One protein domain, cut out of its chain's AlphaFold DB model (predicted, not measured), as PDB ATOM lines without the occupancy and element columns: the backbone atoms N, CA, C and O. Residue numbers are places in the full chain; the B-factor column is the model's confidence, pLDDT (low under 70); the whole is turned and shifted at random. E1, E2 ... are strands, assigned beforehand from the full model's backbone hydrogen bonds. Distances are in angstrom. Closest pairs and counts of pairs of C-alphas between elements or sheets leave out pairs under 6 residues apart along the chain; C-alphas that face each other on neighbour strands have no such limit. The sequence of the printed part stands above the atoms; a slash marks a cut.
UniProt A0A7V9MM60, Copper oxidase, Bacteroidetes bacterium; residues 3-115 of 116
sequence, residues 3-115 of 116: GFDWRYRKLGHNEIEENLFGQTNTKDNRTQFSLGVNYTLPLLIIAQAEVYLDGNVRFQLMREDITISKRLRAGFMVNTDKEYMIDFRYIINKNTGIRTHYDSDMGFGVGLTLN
ATOM      1  N   GLY A   3     112.935 158.827 177.660       80.25
ATOM      2  CA  GLY A   3     112.983 158.772 176.208       80.25
ATOM      3  C   GLY A   3     111.594 158.937 175.605       80.25
ATOM      4  O   GLY A   3     110.575 158.602 176.213       80.25
ATOM      5  N   PHE A   4     111.564 159.479 174.397       82.81
ATOM      6  CA  PHE A   4     110.391 159.480 173.540       82.81
ATOM      7  C   PHE A   4     110.845 159.001 172.165       82.81
ATOM      8  O   PHE A   4     111.723 159.619 171.563       82.81
ATOM      9  N   ASP A   5     110.282 157.886 171.706       76.38
ATOM     10  CA  ASP A   5     110.549 157.318 170.388       76.38
ATOM     11  C   ASP A   5     109.320 157.510 169.502       76.38
ATOM     12  O   ASP A   5     108.215 157.063 169.834       76.38
ATOM     13  N   TRP A   6     109.527 158.193 168.377       77.50
ATOM     14  CA  TRP A   6     108.548 158.292 167.307       77.50
ATOM     15  C   TRP A   6     109.172 157.834 165.995       77.50
ATOM     16  O   TRP A   6     110.113 158.449 165.487       77.50
ATOM     17  N   ARG A   7     108.635 156.749 165.434       69.50
ATOM     18  CA  ARG A   7     109.135 156.151 164.197       69.50
ATOM     19  C   ARG A   7     107.990 155.727 163.292       69.50
ATOM     20  O   ARG A   7     107.064 155.050 163.730       69.50
ATOM     21  N   TYR A   8     108.125 156.073 162.014       67.62
ATOM     22  CA  TYR A   8     107.290 155.579 160.926       67.62
ATOM     23  C   TYR A   8     108.180 154.893 159.885       67.62
ATOM     24  O   TYR A   8     109.086 155.524 159.332       67.62
ATOM     25  N   ARG A   9     107.955 153.603 159.624       64.88
ATOM     26  CA  ARG A   9     108.701 152.832 158.616       64.88
ATOM     27  C   ARG A   9     107.741 151.897 157.887       64.88
ATOM     28  O   ARG A   9     106.818 151.383 158.494       64.88
ATOM     29  N   LYS A  10     107.956 151.680 156.587       55.84
ATOM     30  CA  LYS A  10     107.292 150.598 155.844       55.84
ATOM     31  C   LYS A  10     108.226 149.390 155.832       55.84
ATOM     32  O   LYS A  10     109.379 149.542 155.424       55.84
ATOM     33  N   LEU A  11     107.754 148.244 156.316       56.38
ATOM     34  CA  LEU A  11     108.513 146.992 156.378       56.38
ATOM     35  C   LEU A  11     109.036 146.536 155.002       56.38
ATOM     36  O   LEU A  11     108.390 146.706 153.968       56.38
ATOM     37  N   GLY A  12     110.232 145.945 155.021       50.16
ATOM     38  CA  GLY A  12     110.868 145.206 153.930       50.16
ATOM     39  C   GLY A  12     111.474 143.899 154.468       50.16
ATOM     40  O   GLY A  12     111.600 143.742 155.676       50.16
ATOM     41  N   HIS A  13     111.851 142.997 153.554       42.34
ATOM     42  CA  HIS A  13     111.949 141.520 153.624       42.34
ATOM     43  C   HIS A  13     112.637 140.771 154.805       42.34
ATOM     44  O   HIS A  13     112.770 139.557 154.692       42.34
ATOM     45  N   ASN A  14     113.047 141.397 155.913       45.50
ATOM     46  CA  ASN A  14     113.679 140.708 157.053       45.50
ATOM     47  C   ASN A  14     112.961 141.038 158.371       45.50
ATOM     48  O   ASN A  14     113.304 141.995 159.067       45.50
ATOM     49  N   GLU A  15     111.957 140.232 158.702       51.72
ATOM     50  CA  GLU A  15     111.167 140.353 159.926       51.72
ATOM     51  C   GLU A  15     111.815 139.567 161.073       51.72
ATOM     52  O   GLU A  15     111.871 138.339 161.066       51.72
ATOM     53  N   ILE A  16     112.300 140.288 162.085       54.16
ATOM     54  CA  ILE A  16     112.460 139.747 163.437       54.16
ATOM     55  C   ILE A  16     111.325 140.364 164.251       54.16
ATOM     56  O   ILE A  16     111.407 141.522 164.660       54.16
ATOM     57  N   GLU A  17     110.240 139.609 164.414       54.84
ATOM     58  CA  GLU A  17     109.018 140.077 165.079       54.84
ATOM     59  C   GLU A  17     109.117 140.017 166.613       54.84
ATOM     60  O   GLU A  17     108.409 140.749 167.304       54.84
ATOM     61  N   GLU A  18     110.034 139.200 167.149       60.50
ATOM     62  CA  GLU A  18     110.147 138.910 168.582       60.50
ATOM     63  C   GLU A  18     111.542 139.204 169.159       60.50
ATOM     64  O   GLU A  18     112.562 138.625 168.744       60.50
ATOM     65  N   ASN A  19     111.565 140.042 170.201       62.88
ATOM     66  CA  ASN A  19     112.708 140.222 171.102       62.88
ATOM     67  C   ASN A  19     113.008 138.894 171.844       62.88
ATOM     68  O   ASN A  19     112.157 138.011 171.936       62.88
ATOM     69  N   LEU A  20     114.216 138.715 172.384       63.94
ATOM     70  CA  LEU A  20     114.603 137.596 173.263       63.94
ATOM     71  C   LEU A  20     113.633 137.343 174.443       63.94
ATOM     72  O   LEU A  20     113.640 136.246 174.994       63.94
ATOM     73  N   PHE A  21     112.788 138.313 174.809       67.94
ATOM     74  CA  PHE A  21     111.707 138.153 175.794       67.94
ATOM     75  C   PHE A  21     110.347 137.703 175.219       67.94
ATOM     76  O   PHE A  21     109.371 137.651 175.964       67.94
ATOM     77  N   GLY A  22     110.247 137.401 173.920       60.72
ATOM     78  CA  GLY A  22     108.985 137.030 173.260       60.72
ATOM     79  C   GLY A  22     108.015 138.203 173.073       60.72
ATOM     80  O   GLY A  22     106.812 138.006 172.936       60.72
ATOM     81  N   GLN A  23     108.523 139.436 173.122       64.25
ATOM     82  CA  GLN A  23     107.728 140.652 172.959       64.25
ATOM     83  C   GLN A  23     107.625 141.020 171.477       64.25
ATOM     84  O   GLN A  23     108.654 141.147 170.807       64.25
ATOM     85  N   THR A  24     106.397 141.206 170.986       61.62
ATOM     86  CA  THR A  24     106.124 141.608 169.602       61.62
ATOM     87  C   THR A  24     106.470 143.084 169.414       61.62
ATOM     88  O   THR A  24     105.877 143.956 170.053       61.62
ATOM     89  N   ASN A  25     107.438 143.385 168.548       59.25
ATOM     90  CA  ASN A  25     107.866 144.759 168.290       59.25
ATOM     91  C   ASN A  25     107.127 145.319 167.069       59.25
ATOM     92  O   ASN A  25     107.432 144.971 165.929       59.25
ATOM     93  N   THR A  26     106.155 146.206 167.287       58.38
ATOM     94  CA  THR A  26     105.431 146.880 166.201       58.38
ATOM     95  C   THR A  26     106.344 147.928 165.546       58.38
ATOM     96  O   THR A  26     106.358 149.097 165.933       58.38
ATOM     97  N   LYS A  27     107.155 147.508 164.559       56.34
ATOM     98  CA  LYS A  27     108.149 148.367 163.877       56.34
ATOM     99  C   LYS A  27     107.534 149.446 162.949       56.34
ATOM    100  O   LYS A  27     108.258 150.363 162.564       56.34
ATOM    101  N   ASP A  28     106.237 149.386 162.622       55.31
ATOM    102  CA  ASP A  28     105.613 150.232 161.581       55.31
ATOM    103  C   ASP A  28     105.245 151.661 162.012       55.31
ATOM    104  O   ASP A  28     105.522 152.627 161.296       55.31
ATOM    105  N   ASN A  29     104.610 151.821 163.175       55.53
ATOM    106  CA  ASN A  29     104.212 153.122 163.710       55.53
ATOM    107  C   ASN A  29     104.311 153.093 165.234       55.53
ATOM    108  O   ASN A  29     103.373 152.696 165.927       55.53
ATOM    109  N   ARG A  30     105.472 153.489 165.756       65.44
ATOM    110  CA  ARG A  30     105.767 153.454 167.188       65.44
ATOM    111  C   ARG A  30     105.775 154.880 167.711       65.44
ATOM    112  O   ARG A  30     106.594 155.679 167.280       65.44
ATOM    113  N   THR A  31     104.837 155.204 168.598       71.00
ATOM    114  CA  THR A  31     104.863 156.428 169.415       71.00
ATOM    115  C   THR A  31     104.882 155.982 170.862       71.00
ATOM    116  O   THR A  31     103.848 155.579 171.391       71.00
ATOM    117  N   GLN A  32     106.059 155.960 171.478       75.81
ATOM    118  CA  GLN A  32     106.211 155.394 172.810       75.81
ATOM    119  C   GLN A  32     107.105 156.249 173.687       75.81
ATOM    120  O   GLN A  32     108.139 156.761 173.266       75.81
ATOM    121  N   PHE A  33     106.697 156.355 174.943       81.88
ATOM    122  CA  PHE A  33     107.544 156.883 175.992       81.88
ATOM    123  C   PHE A  33     108.292 155.736 176.651       81.88
ATOM    124  O   PHE A  33     107.748 154.639 176.819       81.88
ATOM    125  N   SER A  34     109.522 156.021 177.055       85.94
ATOM    126  CA  SER A  34     110.376 155.078 177.750       85.94
ATOM    127  C   SER A  34     111.038 155.707 178.966       85.94
ATOM    128  O   SER A  34     111.321 156.907 179.032       85.94
ATOM    129  N   LEU A  35     111.286 154.866 179.959       88.81
ATOM    130  CA  LEU A  35     112.082 155.181 181.128       88.81
ATOM    131  C   LEU A  35     113.278 154.245 181.135       88.81
ATOM    132  O   LEU A  35     113.134 153.032 181.264       88.81
ATOM    133  N   GLY A  36     114.463 154.823 180.982       89.31
ATOM    134  CA  GLY A  36     115.712 154.084 180.942       89.31
ATOM    135  C   GLY A  36     116.634 154.386 182.112       89.31
ATOM    136  O   GLY A  36     116.625 155.474 182.686       89.31
ATOM    137  N   VAL A  37     117.490 153.437 182.447       92.31
ATOM    138  CA  VAL A  37     118.569 153.569 183.420       92.31
ATOM    139  C   VAL A  37     119.849 153.109 182.743       92.31
ATOM    140  O   VAL A  37     119.882 152.044 182.137       92.31
ATOM    141  N   ASN A  38     120.899 153.919 182.858       93.75
ATOM    142  CA  ASN A  38     122.239 153.559 182.412       93.75
ATOM    143  C   ASN A  38     123.101 153.295 183.639       93.75
ATOM    144  O   ASN A  38     123.152 154.119 184.553       93.75
ATOM    145  N   TYR A  39     123.800 152.172 183.630       93.81
ATOM    146  CA  TYR A  39     124.752 151.790 184.651       93.81
ATOM    147  C   TYR A  39     126.093 151.458 184.004       93.81
ATOM    148  O   TYR A  39     126.178 150.601 183.125       93.81
ATOM    149  N   THR A  40     127.149 152.142 184.432       95.06
ATOM    150  CA  THR A  40     128.499 151.902 183.918       95.06
ATOM    151  C   THR A  40     129.156 150.791 184.727       95.06
ATOM    152  O   THR A  40     129.525 150.980 185.885       95.06
ATOM    153  N   LEU A  41     129.306 149.629 184.102       93.56
ATOM    154  CA  LEU A  41     130.019 148.477 184.635       93.56
ATOM    155  C   LEU A  41     131.543 148.703 184.602       93.56
ATOM    156  O   LEU A  41     132.046 149.566 183.864       93.56
ATOM    157  N   PRO A  42     132.314 147.886 185.349       89.94
ATOM    158  CA  PRO A  42     133.756 147.786 185.159       89.94
ATOM    159  C   PRO A  42     134.108 147.610 183.674       89.94
ATOM    160  O   PRO A  42     133.349 147.015 182.913       89.94
ATOM    161  N   LEU A  43     135.264 148.139 183.263       88.25
ATOM    162  CA  LEU A  43     135.695 148.242 181.857       88.25
ATOM    163  C   LEU A  43     134.947 149.287 181.011       88.25
ATOM    164  O   LEU A  43     135.155 149.308 179.800       88.25
ATOM    165  N   LEU A  44     134.168 150.189 181.622       91.94
ATOM    166  CA  LEU A  44     133.383 151.238 180.944       91.94
ATOM    167  C   LEU A  44     132.282 150.681 180.029       91.94
ATOM    168  O   LEU A  44     131.891 151.329 179.060       91.94
ATOM    169  N   ILE A  45     131.808 149.468 180.309       92.50
ATOM    170  CA  ILE A  45     130.671 148.883 179.598       92.50
ATOM    171  C   ILE A  45     129.406 149.552 180.134       92.50
ATOM    172  O   ILE A  45     129.176 149.570 181.341       92.50
ATOM    173  N   ILE A  46     128.585 150.111 179.256       95.00
ATOM    174  CA  ILE A  46     127.314 150.727 179.626       95.00
ATOM    175  C   ILE A  46     126.236 149.653 179.529       95.00
ATOM    176  O   ILE A  46     125.936 149.162 178.442       95.00
ATOM    177  N   ALA A  47     125.662 149.303 180.675       94.50
ATOM    178  CA  ALA A  47     124.445 148.520 180.772       94.50
ATOM    179  C   ALA A  47     123.252 149.469 180.828       94.50
ATOM    180  O   ALA A  47     123.091 150.234 181.777       94.50
ATOM    181  N   GLN A  48     122.430 149.428 179.795       93.88
ATOM    182  CA  GLN A  48     121.212 150.202 179.672       93.88
ATOM    183  C   GLN A  48     120.018 149.266 179.830       93.88
ATOM    184  O   GLN A  48     119.907 148.267 179.127       93.88
ATOM    185  N   ALA A  49     119.123 149.602 180.747       92.25
ATOM    186  CA  ALA A  49     117.814 148.979 180.862       92.25
ATOM    187  C   ALA A  49     116.763 150.043 180.558       92.25
ATOM    188  O   ALA A  49     116.775 151.099 181.179       92.25
ATOM    189  N   GLU A  50     115.878 149.785 179.610       89.88
ATOM    190  CA  GLU A  50     114.848 150.703 179.148       89.88
ATOM    191  C   GLU A  50     113.492 150.005 179.184       89.88
ATOM    192  O   GLU A  50     113.334 148.896 178.679       89.88
ATOM    193  N   VAL A  51     112.516 150.643 179.823       88.38
ATOM    194  CA  VAL A  51     111.143 150.152 179.935       88.38
ATOM    195  C   VAL A  51     110.244 151.107 179.170       88.38
ATOM    196  O   VAL A  51     110.234 152.307 179.441       88.38
ATOM    197  N   TYR A  52     109.489 150.577 178.223       85.31
ATOM    198  CA  TYR A  52     108.515 151.316 177.438       85.31
ATOM    199  C   TYR A  52     107.138 151.264 178.112       85.31
ATOM    200  O   TYR A  52     106.797 150.305 178.805       85.31
ATOM    201  N   LEU A  53     106.327 152.308 177.919       80.88
ATOM    202  CA  LEU A  53     104.982 152.385 178.511       80.88
ATOM    203  C   LEU A  53     104.008 151.310 178.002       80.88
ATOM    204  O   LEU A  53     102.994 151.063 178.647       80.88
ATOM    205  N   ASP A  54     104.300 150.678 176.868       78.00
ATOM    206  CA  ASP A  54     103.537 149.547 176.330       78.00
ATOM    207  C   ASP A  54     103.833 148.218 177.056       78.00
ATOM    208  O   ASP A  54     103.197 147.207 176.767       78.00
ATOM    209  N   GLY A  55     104.766 148.219 178.017       73.38
ATOM    210  CA  GLY A  55     105.194 147.045 178.775       73.38
ATOM    211  C   GLY A  55     106.444 146.364 178.216       73.38
ATOM    212  O   GLY A  55     106.931 145.406 178.822       73.38
ATOM    213  N   ASN A  56     106.998 146.855 177.104       81.75
ATOM    214  CA  ASN A  56     108.206 146.285 176.528       81.75
ATOM    215  C   ASN A  56     109.447 146.663 177.337       81.75
ATOM    216  O   ASN A  56     109.587 147.789 177.818       81.75
ATOM    217  N   VAL A  57     110.372 145.716 177.474       84.38
ATOM    218  CA  VAL A  57     111.617 145.912 178.218       84.38
ATOM    219  C   VAL A  57     112.785 145.603 177.307       84.38
ATOM    220  O   VAL A  57     112.922 144.505 176.771       84.38
ATOM    221  N   ARG A  58     113.670 146.581 177.170       87.31
ATOM    222  CA  ARG A  58     114.883 146.484 176.378       87.31
ATOM    223  C   ARG A  58     116.084 146.562 177.290       87.31
ATOM    224  O   ARG A  58     116.213 147.466 178.111       87.31
ATOM    225  N   PHE A  59     116.985 145.610 177.129       92.06
ATOM    226  CA  PHE A  59     118.294 145.664 177.749       92.06
ATOM    227  C   PHE A  59     119.340 145.803 176.648       92.06
ATOM    228  O   PHE A  59     119.257 145.151 175.611       92.06
ATOM    229  N   GLN A  60     120.305 146.688 176.851       93.38
ATOM    230  CA  GLN A  60     121.378 146.953 175.909       93.38
ATOM    231  C   GLN A  60     122.700 147.005 176.663       93.38
ATOM    232  O   GLN A  60     122.844 147.709 177.660       93.38
ATOM    233  N   LEU A  61     123.687 146.277 176.161       94.38
ATOM    234  CA  LEU A  61     125.072 146.388 176.585       94.38
ATOM    235  C   LEU A  61     125.850 147.027 175.453       94.38
ATOM    236  O   LEU A  61     125.882 146.501 174.344       94.38
ATOM    237  N   MET A  62     126.497 148.149 175.732       95.06
ATOM    238  CA  MET A  62     127.356 148.802 174.757       95.06
ATOM    239  C   MET A  62     128.702 149.154 175.358       95.06
ATOM    240  O   MET A  62     128.834 149.489 176.538       95.06
ATOM    241  N   ARG A  63     129.719 149.108 174.514       94.25
ATOM    242  CA  ARG A  63     131.054 149.566 174.835       94.25
ATOM    243  C   ARG A  63     131.691 150.136 173.584       94.25
ATOM    244  O   ARG A  63     131.918 149.411 172.631       94.25
ATOM    245  N   GLU A  64     132.061 151.406 173.629       91.00
ATOM    246  CA  GLU A  64     132.693 152.116 172.512       91.00
ATOM    247  C   GLU A  64     134.120 152.517 172.865       91.00
ATOM    248  O   GLU A  64     134.370 152.822 174.022       91.00
ATOM    249  N   ASP A  65     135.045 152.573 171.905       87.12
ATOM    250  CA  ASP A  65     136.440 153.014 172.107       87.12
ATOM    251  C   ASP A  65     137.268 152.140 173.082       87.12
ATOM    252  O   ASP A  65     138.038 152.611 173.926       87.12
ATOM    253  N   ILE A  66     137.147 150.817 172.978       91.31
ATOM    254  CA  ILE A  66     138.057 149.851 173.612       91.31
ATOM    255  C   ILE A  66     139.423 149.975 172.947       91.31
ATOM    256  O   ILE A  66     139.549 149.832 171.732       91.31
ATOM    257  N   THR A  67     140.472 150.215 173.730       91.06
ATOM    258  CA  THR A  67     141.837 150.260 173.194       91.06
ATOM    259  C   THR A  67     142.358 148.840 173.005       91.06
ATOM    260  O   THR A  67     142.774 148.205 173.967       91.06
ATOM    261  N   ILE A  68     142.339 148.352 171.763       91.25
ATOM    262  CA  ILE A  68     142.916 147.048 171.399       91.25
ATOM    263  C   ILE A  68     144.418 147.191 171.136       91.25
ATOM    264  O   ILE A  68     145.216 146.341 171.516       91.25
ATOM    265  N   SER A  69     144.825 148.294 170.502       91.38
ATOM    266  CA  SER A  69     146.232 148.627 170.267       91.38
ATOM    267  C   SER A  69     146.450 150.142 170.289       91.38
ATOM    268  O   SER A  69     145.508 150.919 170.450       91.38
ATOM    269  N   LYS A  70     147.695 150.597 170.076       89.94
ATOM    270  CA  LYS A  70     148.036 152.035 170.038       89.94
ATOM    271  C   LYS A  70     147.159 152.841 169.067       89.94
ATOM    272  O   LYS A  70     146.886 154.007 169.327       89.94
ATOM    273  N   ARG A  71     146.737 152.227 167.957       91.88
ATOM    274  CA  ARG A  71     145.977 152.874 166.870       91.88
ATOM    275  C   ARG A  71     144.640 152.200 166.576       91.88
ATOM    276  O   ARG A  71     143.843 152.780 165.850       91.88
ATOM    277  N   LEU A  72     144.388 151.009 167.119       92.69
ATOM    278  CA  LEU A  72     143.137 150.285 166.920       92.69
ATOM    279  C   LEU A  72     142.224 150.461 168.131       92.69
ATOM    280  O   LEU A  72     142.590 150.155 169.272       92.69
ATOM    281  N   ARG A  73     141.021 150.938 167.848       93.69
ATOM    282  CA  ARG A  73     139.890 150.986 168.760       93.69
ATOM    283  C   ARG A  73     138.852 149.977 168.287       93.69
ATOM    284  O   ARG A  73     138.692 149.788 167.081       93.69
ATOM    285  N   ALA A  74     138.159 149.357 169.222       94.12
ATOM    286  CA  ALA A  74     137.005 148.521 168.934       94.12
ATOM    287  C   ALA A  74     135.829 148.939 169.809       94.12
ATOM    288  O   ALA A  74     136.012 149.583 170.841       94.12
ATOM    289  N   GLY A  75     134.640 148.532 169.428       94.44
ATOM    290  CA  GLY A  75     133.461 148.638 170.247       94.44
ATOM    291  C   GLY A  75     132.416 147.639 169.800       94.44
ATOM    292  O   GLY A  75     132.546 146.952 168.782       94.44
ATOM    293  N   PHE A  76     131.414 147.488 170.642       94.56
ATOM    294  CA  PHE A  76     130.282 146.635 170.377       94.56
ATOM    295  C   PHE A  76     129.040 147.205 171.045       94.56
ATOM    296  O   PHE A  76     129.109 147.926 172.042       94.56
ATOM    297  N   MET A  77     127.895 146.833 170.506       94.25
ATOM    298  CA  MET A  77     126.594 147.040 171.104       94.25
ATOM    299  C   MET A  77     125.787 145.776 170.861       94.25
ATOM    300  O   MET A  77     125.819 145.218 169.771       94.25
ATOM    301  N   VAL A  78     125.115 145.294 171.891       92.44
ATOM    302  CA  VAL A  78     124.196 144.164 171.802       92.44
ATOM    303  C   VAL A  78     122.956 144.513 172.597       92.44
ATOM    304  O   VAL A  78     123.058 145.092 173.682       92.44
ATOM    305  N   ASN A  79     121.787 144.169 172.080       90.88
ATOM    306  CA  ASN A  79     120.532 144.391 172.778       90.88
ATOM    307  C   ASN A  79     119.642 143.143 172.787       90.88
ATOM    308  O   ASN A  79     119.893 142.157 172.089       90.88
ATOM    309  N   THR A  80     118.601 143.168 173.618       84.44
ATOM    310  CA  THR A  80     117.662 142.045 173.740       84.44
ATOM    311  C   THR A  80     116.750 141.904 172.520       84.44
ATOM    312  O   THR A  80     116.229 140.823 172.263       84.44
ATOM    313  N   ASP A  81     116.635 142.938 171.685       80.50
ATOM    314  CA  ASP A  81     115.921 142.877 170.401       80.50
ATOM    315  C   ASP A  81     116.665 142.048 169.332       80.50
ATOM    316  O   ASP A  81     116.244 142.012 168.181       80.50
ATOM    317  N   LYS A  82     117.747 141.346 169.714       79.31
ATOM    318  CA  LYS A  82     118.654 140.577 168.841       79.31
ATOM    319  C   LYS A  82     119.426 141.446 167.850       79.31
ATOM    320  O   LYS A  82     120.058 140.907 166.942       79.31
ATOM    321  N   GLU A  83     119.434 142.759 168.043       83.31
ATOM    322  CA  GLU A  83     120.286 143.637 167.262       83.31
ATOM    323  C   GLU A  83     121.667 143.682 167.911       83.31
ATOM    324  O   GLU A  83     121.834 143.786 169.135       83.31
ATOM    325  N   TYR A  84     122.681 143.587 167.067       89.75
ATOM    326  CA  TYR A  84     124.058 143.713 167.492       89.75
ATOM    327  C   TYR A  84     124.845 144.521 166.477       89.75
ATOM    328  O   TYR A  84     124.643 144.436 165.267       89.75
ATOM    329  N   MET A  85     125.790 145.285 167.002       93.56
ATOM    330  CA  MET A  85     126.747 146.048 166.238       93.56
ATOM    331  C   MET A  85     128.148 145.752 166.758       93.56
ATOM    332  O   MET A  85     128.382 145.704 167.964       93.56
ATOM    333  N   ILE A  86     129.098 145.599 165.846       93.75
ATOM    334  CA  ILE A  86     130.527 145.586 166.161       93.75
ATOM    335  C   ILE A  86     131.170 146.709 165.371       93.75
ATOM    336  O   ILE A  86     130.932 146.829 164.170       93.75
ATOM    337  N   ASP A  87     132.000 147.520 166.015       93.25
ATOM    338  CA  ASP A  87     132.728 148.586 165.349       93.25
ATOM    339  C   ASP A  87     134.233 148.528 165.611       93.25
ATOM    340  O   ASP A  87     134.715 148.143 166.671       93.25
ATOM    341  N   PHE A  88     134.994 148.918 164.598       94.31
ATOM    342  CA  PHE A  88     136.439 149.034 164.638       94.31
ATOM    343  C   PHE A  88     136.833 150.388 164.077       94.31
ATOM    344  O   PHE A  88     136.337 150.820 163.037       94.31
ATOM    345  N   ARG A  89     137.758 151.065 164.745       93.69
ATOM    346  CA  ARG A  89     138.315 152.334 164.290       93.69
ATOM    347  C   ARG A  89     139.832 152.253 164.299       93.69
ATOM    348  O   ARG A  89     140.447 152.007 165.333       93.69
ATOM    349  N   TYR A  90     140.437 152.494 163.147       93.12
ATOM    350  CA  TYR A  90     141.878 152.565 162.975       93.12
ATOM    351  C   TYR A  90     142.331 154.017 162.815       93.12
ATOM    352  O   TYR A  90     141.906 154.723 161.903       93.12
ATOM    353  N   ILE A  91     143.213 154.468 163.703       92.81
ATOM    354  CA  ILE A  91     143.740 155.833 163.738       92.81
ATOM    355  C   ILE A  91     144.996 155.904 162.862       92.81
ATOM    356  O   ILE A  91     146.073 155.412 163.229       92.81
ATOM    357  N   ILE A  92     144.865 156.545 161.699       91.06
ATOM    358  CA  ILE A  92     145.972 156.742 160.755       91.06
ATOM    359  C   ILE A  92     146.867 157.879 161.233       91.06
ATOM    360  O   ILE A  92     148.075 157.704 161.320       91.06
ATOM    361  N   ASN A  93     146.288 159.022 161.589       89.44
ATOM    362  CA  ASN A  93     146.999 160.200 162.085       89.44
ATOM    363  C   ASN A  93     146.167 160.868 163.185       89.44
ATOM    364  O   ASN A  93     145.004 160.520 163.378       89.44
ATOM    365  N   LYS A  94     146.730 161.861 163.888       85.56
ATOM    366  CA  LYS A  94     146.008 162.619 164.931       85.56
ATOM    367  C   LYS A  94     144.666 163.185 164.427       85.56
ATOM    368  O   LYS A  94     143.711 163.268 165.191       85.56
ATOM    369  N   ASN A  95     144.599 163.502 163.137       88.56
ATOM    370  CA  ASN A  95     143.467 164.153 162.486       88.56
ATOM    371  C   ASN A  95     142.620 163.212 161.615       88.56
ATOM    372  O   ASN A  95     141.617 163.646 161.057       88.56
ATOM    373  N   THR A  96     143.004 161.939 161.451       91.69
ATOM    374  CA  THR A  96     142.331 161.041 160.498       91.69
ATOM    375  C   THR A  96     142.271 159.607 161.002       91.69
ATOM    376  O   THR A  96     143.282 159.031 161.412       91.69
ATOM    377  N   GLY A  97     141.093 159.000 160.896       91.50
ATOM    378  CA  GLY A  97     140.879 157.581 161.142       91.50
ATOM    379  C   GLY A  97     139.908 156.962 160.145       91.50
ATOM    380  O   GLY A  97     139.095 157.650 159.535       91.50
ATOM    381  N   ILE A  98     140.000 155.647 159.995       93.75
ATOM    382  CA  ILE A  98     139.020 154.829 159.278       93.75
ATOM    383  C   ILE A  98     138.167 154.129 160.328       93.75
ATOM    384  O   ILE A  98     138.703 153.617 161.309       93.75
ATOM    385  N   ARG A  99     136.853 154.088 160.125       93.38
ATOM    386  CA  ARG A  99     135.919 153.308 160.935       93.38
ATOM    387  C   ARG A  99     135.231 152.275 160.057       93.38
ATOM    388  O   ARG A  99     134.791 152.587 158.961       93.38
ATOM    389  N   THR A 100     135.093 151.065 160.556       94.44
ATOM    390  CA  THR A 100     134.271 150.012 159.967       94.44
ATOM    391  C   THR A 100     133.307 149.534 161.033       94.44
ATOM    392  O   THR A 100     133.714 149.364 162.178       94.44
ATOM    393  N   HIS A 101     132.049 149.325 160.689       94.06
ATOM    394  CA  HIS A 101     131.076 148.730 161.591       94.06
ATOM    395  C   HIS A 101     130.275 147.670 160.853       94.06
ATOM    396  O   HIS A 101     130.150 147.702 159.633       94.06
ATOM    397  N   TYR A 102     129.771 146.713 161.605       92.38
ATOM    398  CA  TYR A 102     128.808 145.738 161.142       92.38
ATOM    399  C   TYR A 102     127.589 145.859 162.038       92.38
ATOM    400  O   TYR A 102     127.746 145.792 163.253       92.38
ATOM    401  N   ASP A 103     126.422 146.039 161.439       87.81
ATOM    402  CA  ASP A 103     125.121 146.105 162.096       87.81
ATOM    403  C   ASP A 103     124.260 144.935 161.593       87.81
ATOM    404  O   ASP A 103     124.291 144.611 160.404       87.81
ATOM    405  N   SER A 104     123.524 144.266 162.480       83.75
ATOM    406  CA  SER A 104     122.676 143.126 162.110       83.75
ATOM    407  C   SER A 104     121.564 143.485 161.120       83.75
ATOM    408  O   SER A 104     121.231 142.662 160.269       83.75
ATOM    409  N   ASP A 105     121.020 144.701 161.200       77.50
ATOM    410  CA  ASP A 105     119.900 145.160 160.377       77.50
ATOM    411  C   ASP A 105     120.391 145.840 159.090       77.50
ATOM    412  O   ASP A 105     119.783 145.684 158.030       77.50
ATOM    413  N   MET A 106     121.485 146.611 159.170       81.31
ATOM    414  CA  MET A 106     121.998 147.409 158.040       81.31
ATOM    415  C   MET A 106     123.191 146.775 157.304       81.31
ATOM    416  O   MET A 106     123.525 147.202 156.198       81.31
ATOM    417  N   GLY A 107     123.827 145.757 157.883       86.56
ATOM    418  CA  GLY A 107     125.004 145.093 157.331       86.56
ATOM    419  C   GLY A 107     126.314 145.846 157.586       86.56
ATOM    420  O   GLY A 107     126.490 146.544 158.584       86.56
ATOM    421  N   PHE A 108     127.286 145.657 156.692       91.88
ATOM    422  CA  PHE A 108     128.624 146.236 156.821       91.88
ATOM    423  C   PHE A 108     128.675 147.690 156.330       91.88
ATOM    424  O   PHE A 108     128.268 147.992 155.209       91.88
ATOM    425  N   GLY A 109     129.259 148.575 157.136       91.31
ATOM    426  CA  GLY A 109     129.460 149.983 156.823       91.31
ATOM    427  C   GLY A 109     130.900 150.440 157.054       91.31
ATOM    428  O   GLY A 109     131.580 150.017 157.989       91.31
ATOM    429  N   VAL A 110     131.363 151.367 156.217       93.19
ATOM    430  CA  VAL A 110     132.686 152.001 156.325       93.19
ATOM    431  C   VAL A 110     132.507 153.509 156.421       93.19
ATOM    432  O   VAL A 110     131.654 154.087 155.756       93.19
ATOM    433  N   GLY A 111     133.314 154.154 157.253       91.38
ATOM    434  CA  GLY A 111     133.328 155.595 157.442       91.38
ATOM    435  C   GLY A 111     134.745 156.132 157.603       91.38
ATOM    436  O   GLY A 111     135.683 155.411 157.947       91.38
ATOM    437  N   LEU A 112     134.889 157.432 157.378       91.81
ATOM    438  CA  LEU A 112     136.109 158.181 157.650       91.81
ATOM    439  C   LEU A 112     135.842 159.153 158.796       91.81
ATOM    440  O   LEU A 112     134.793 159.787 158.857       91.81
ATOM    441  N   THR A 113     136.794 159.263 159.714       88.12
ATOM    442  CA  THR A 113     136.757 160.218 160.820       88.12
ATOM    443  C   THR A 113     137.827 161.267 160.575       88.12
ATOM    444  O   THR A 113     139.008 160.931 160.483       88.12
ATOM    445  N   LEU A 114     137.415 162.526 160.475       88.62
ATOM    446  CA  LEU A 114     138.301 163.675 160.354       88.62
ATOM    447  C   LEU A 114     138.152 164.521 161.616       88.62
ATOM    448  O   LEU A 114     137.048 164.947 161.941       88.62
ATOM    449  N   ASN A 115     139.258 164.736 162.321       83.94
ATOM    450  CA  ASN A 115     139.325 165.624 163.477       83.94
ATOM    451  C   ASN A 115     140.191 166.821 163.084       83.94
ATOM    452  O   ASN A 115     141.339 166.624 162.676       83.94
TER     453      ASN A 115
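Overview. This is residues 3 to 115 of the 116 residues of the protein "Copper oxidase" of Bacteroidetes bacterium (UniProt A0A7V9MM60). The model is one broad, open sheet of eight strands, twisted and curled like part of a barrel, with its two edge strands, E1 and E8, well apart. The long strand E2 bends, and its beginning, side by side with E1, turns off at one end of the sheet, where the loop of residues 9 to 28 lies. The printed part has 113 residues, with no named helix and eight named strands, E1 to E8, which stand in the sheet in their order along the chain, each antiparallel to the next. It is all strand and loose, with a radius of gyration of the C-alphas of 16.5 A and spans of 46 by 35 by 23 A.

Along the chain. E1, residues 3 to 8, begins with C-alpha 3 at (112.983, 158.772, 176.208) and is 16.6 A long from first to last C-alpha. E2, residues 29 to 41, is the longest strand by residues and measures 33.5 A; it bends by 65 degrees at residue 33. E3 is residues 45 to 52, 22.4 A, and E4 residues 57 to 67, 30.9 A, beginning at (111.617, 145.912, 178.218). E5, residues 72 to 79, measures 24.1 A; E6, residues 84 to 93, 28.8 A; E7, residues 96 to 103, 22.8 A. E8, residues 107 to 114, measures 23.0 A and ends with C-alpha 114 at (138.301, 163.675, 160.354).

Arrangement. The eight strands form a meander, each the antiparallel neighbour of the one before, and each such pair is a hairpin. E1 is an edge strand and pairs with residues 29 to 34 of E2 at 139 degrees between directions; N 5 and O 32 are 2.9 A apart, within hydrogen-bond range. The pairing of E2 is staggered, for its residues 34 to 41 pair with E3, with N 37 and O 49 at 2.8 A. Within hydrogen-bond range are also N 48 and O 60 of E3 and E4, 2.8 A, and N 63 and O 76 of E4 and E5, 2.8 A. E4 and E5 run at 175 degrees. Between E5 and E6, N 75 and O 87 are within hydrogen-bond range at 2.8 A, and between E6 and E7, N 88 and O 100 are within hydrogen-bond range at 2.8 A. The other edge strand, E8, has N 111 at 2.7 A from O 99 of E7. E1 and E8 are apart.

Size, cuts and confidence. The two C-alphas farthest apart, those of Asp 54 and Asn 93, are 47.0 A apart. The printed part has no cut. The link from E1 to E2, 20 residues, is long; the other six links are tight. The mean pLDDT of the printed part is 82.5, and residues 7 to 30 are under 70.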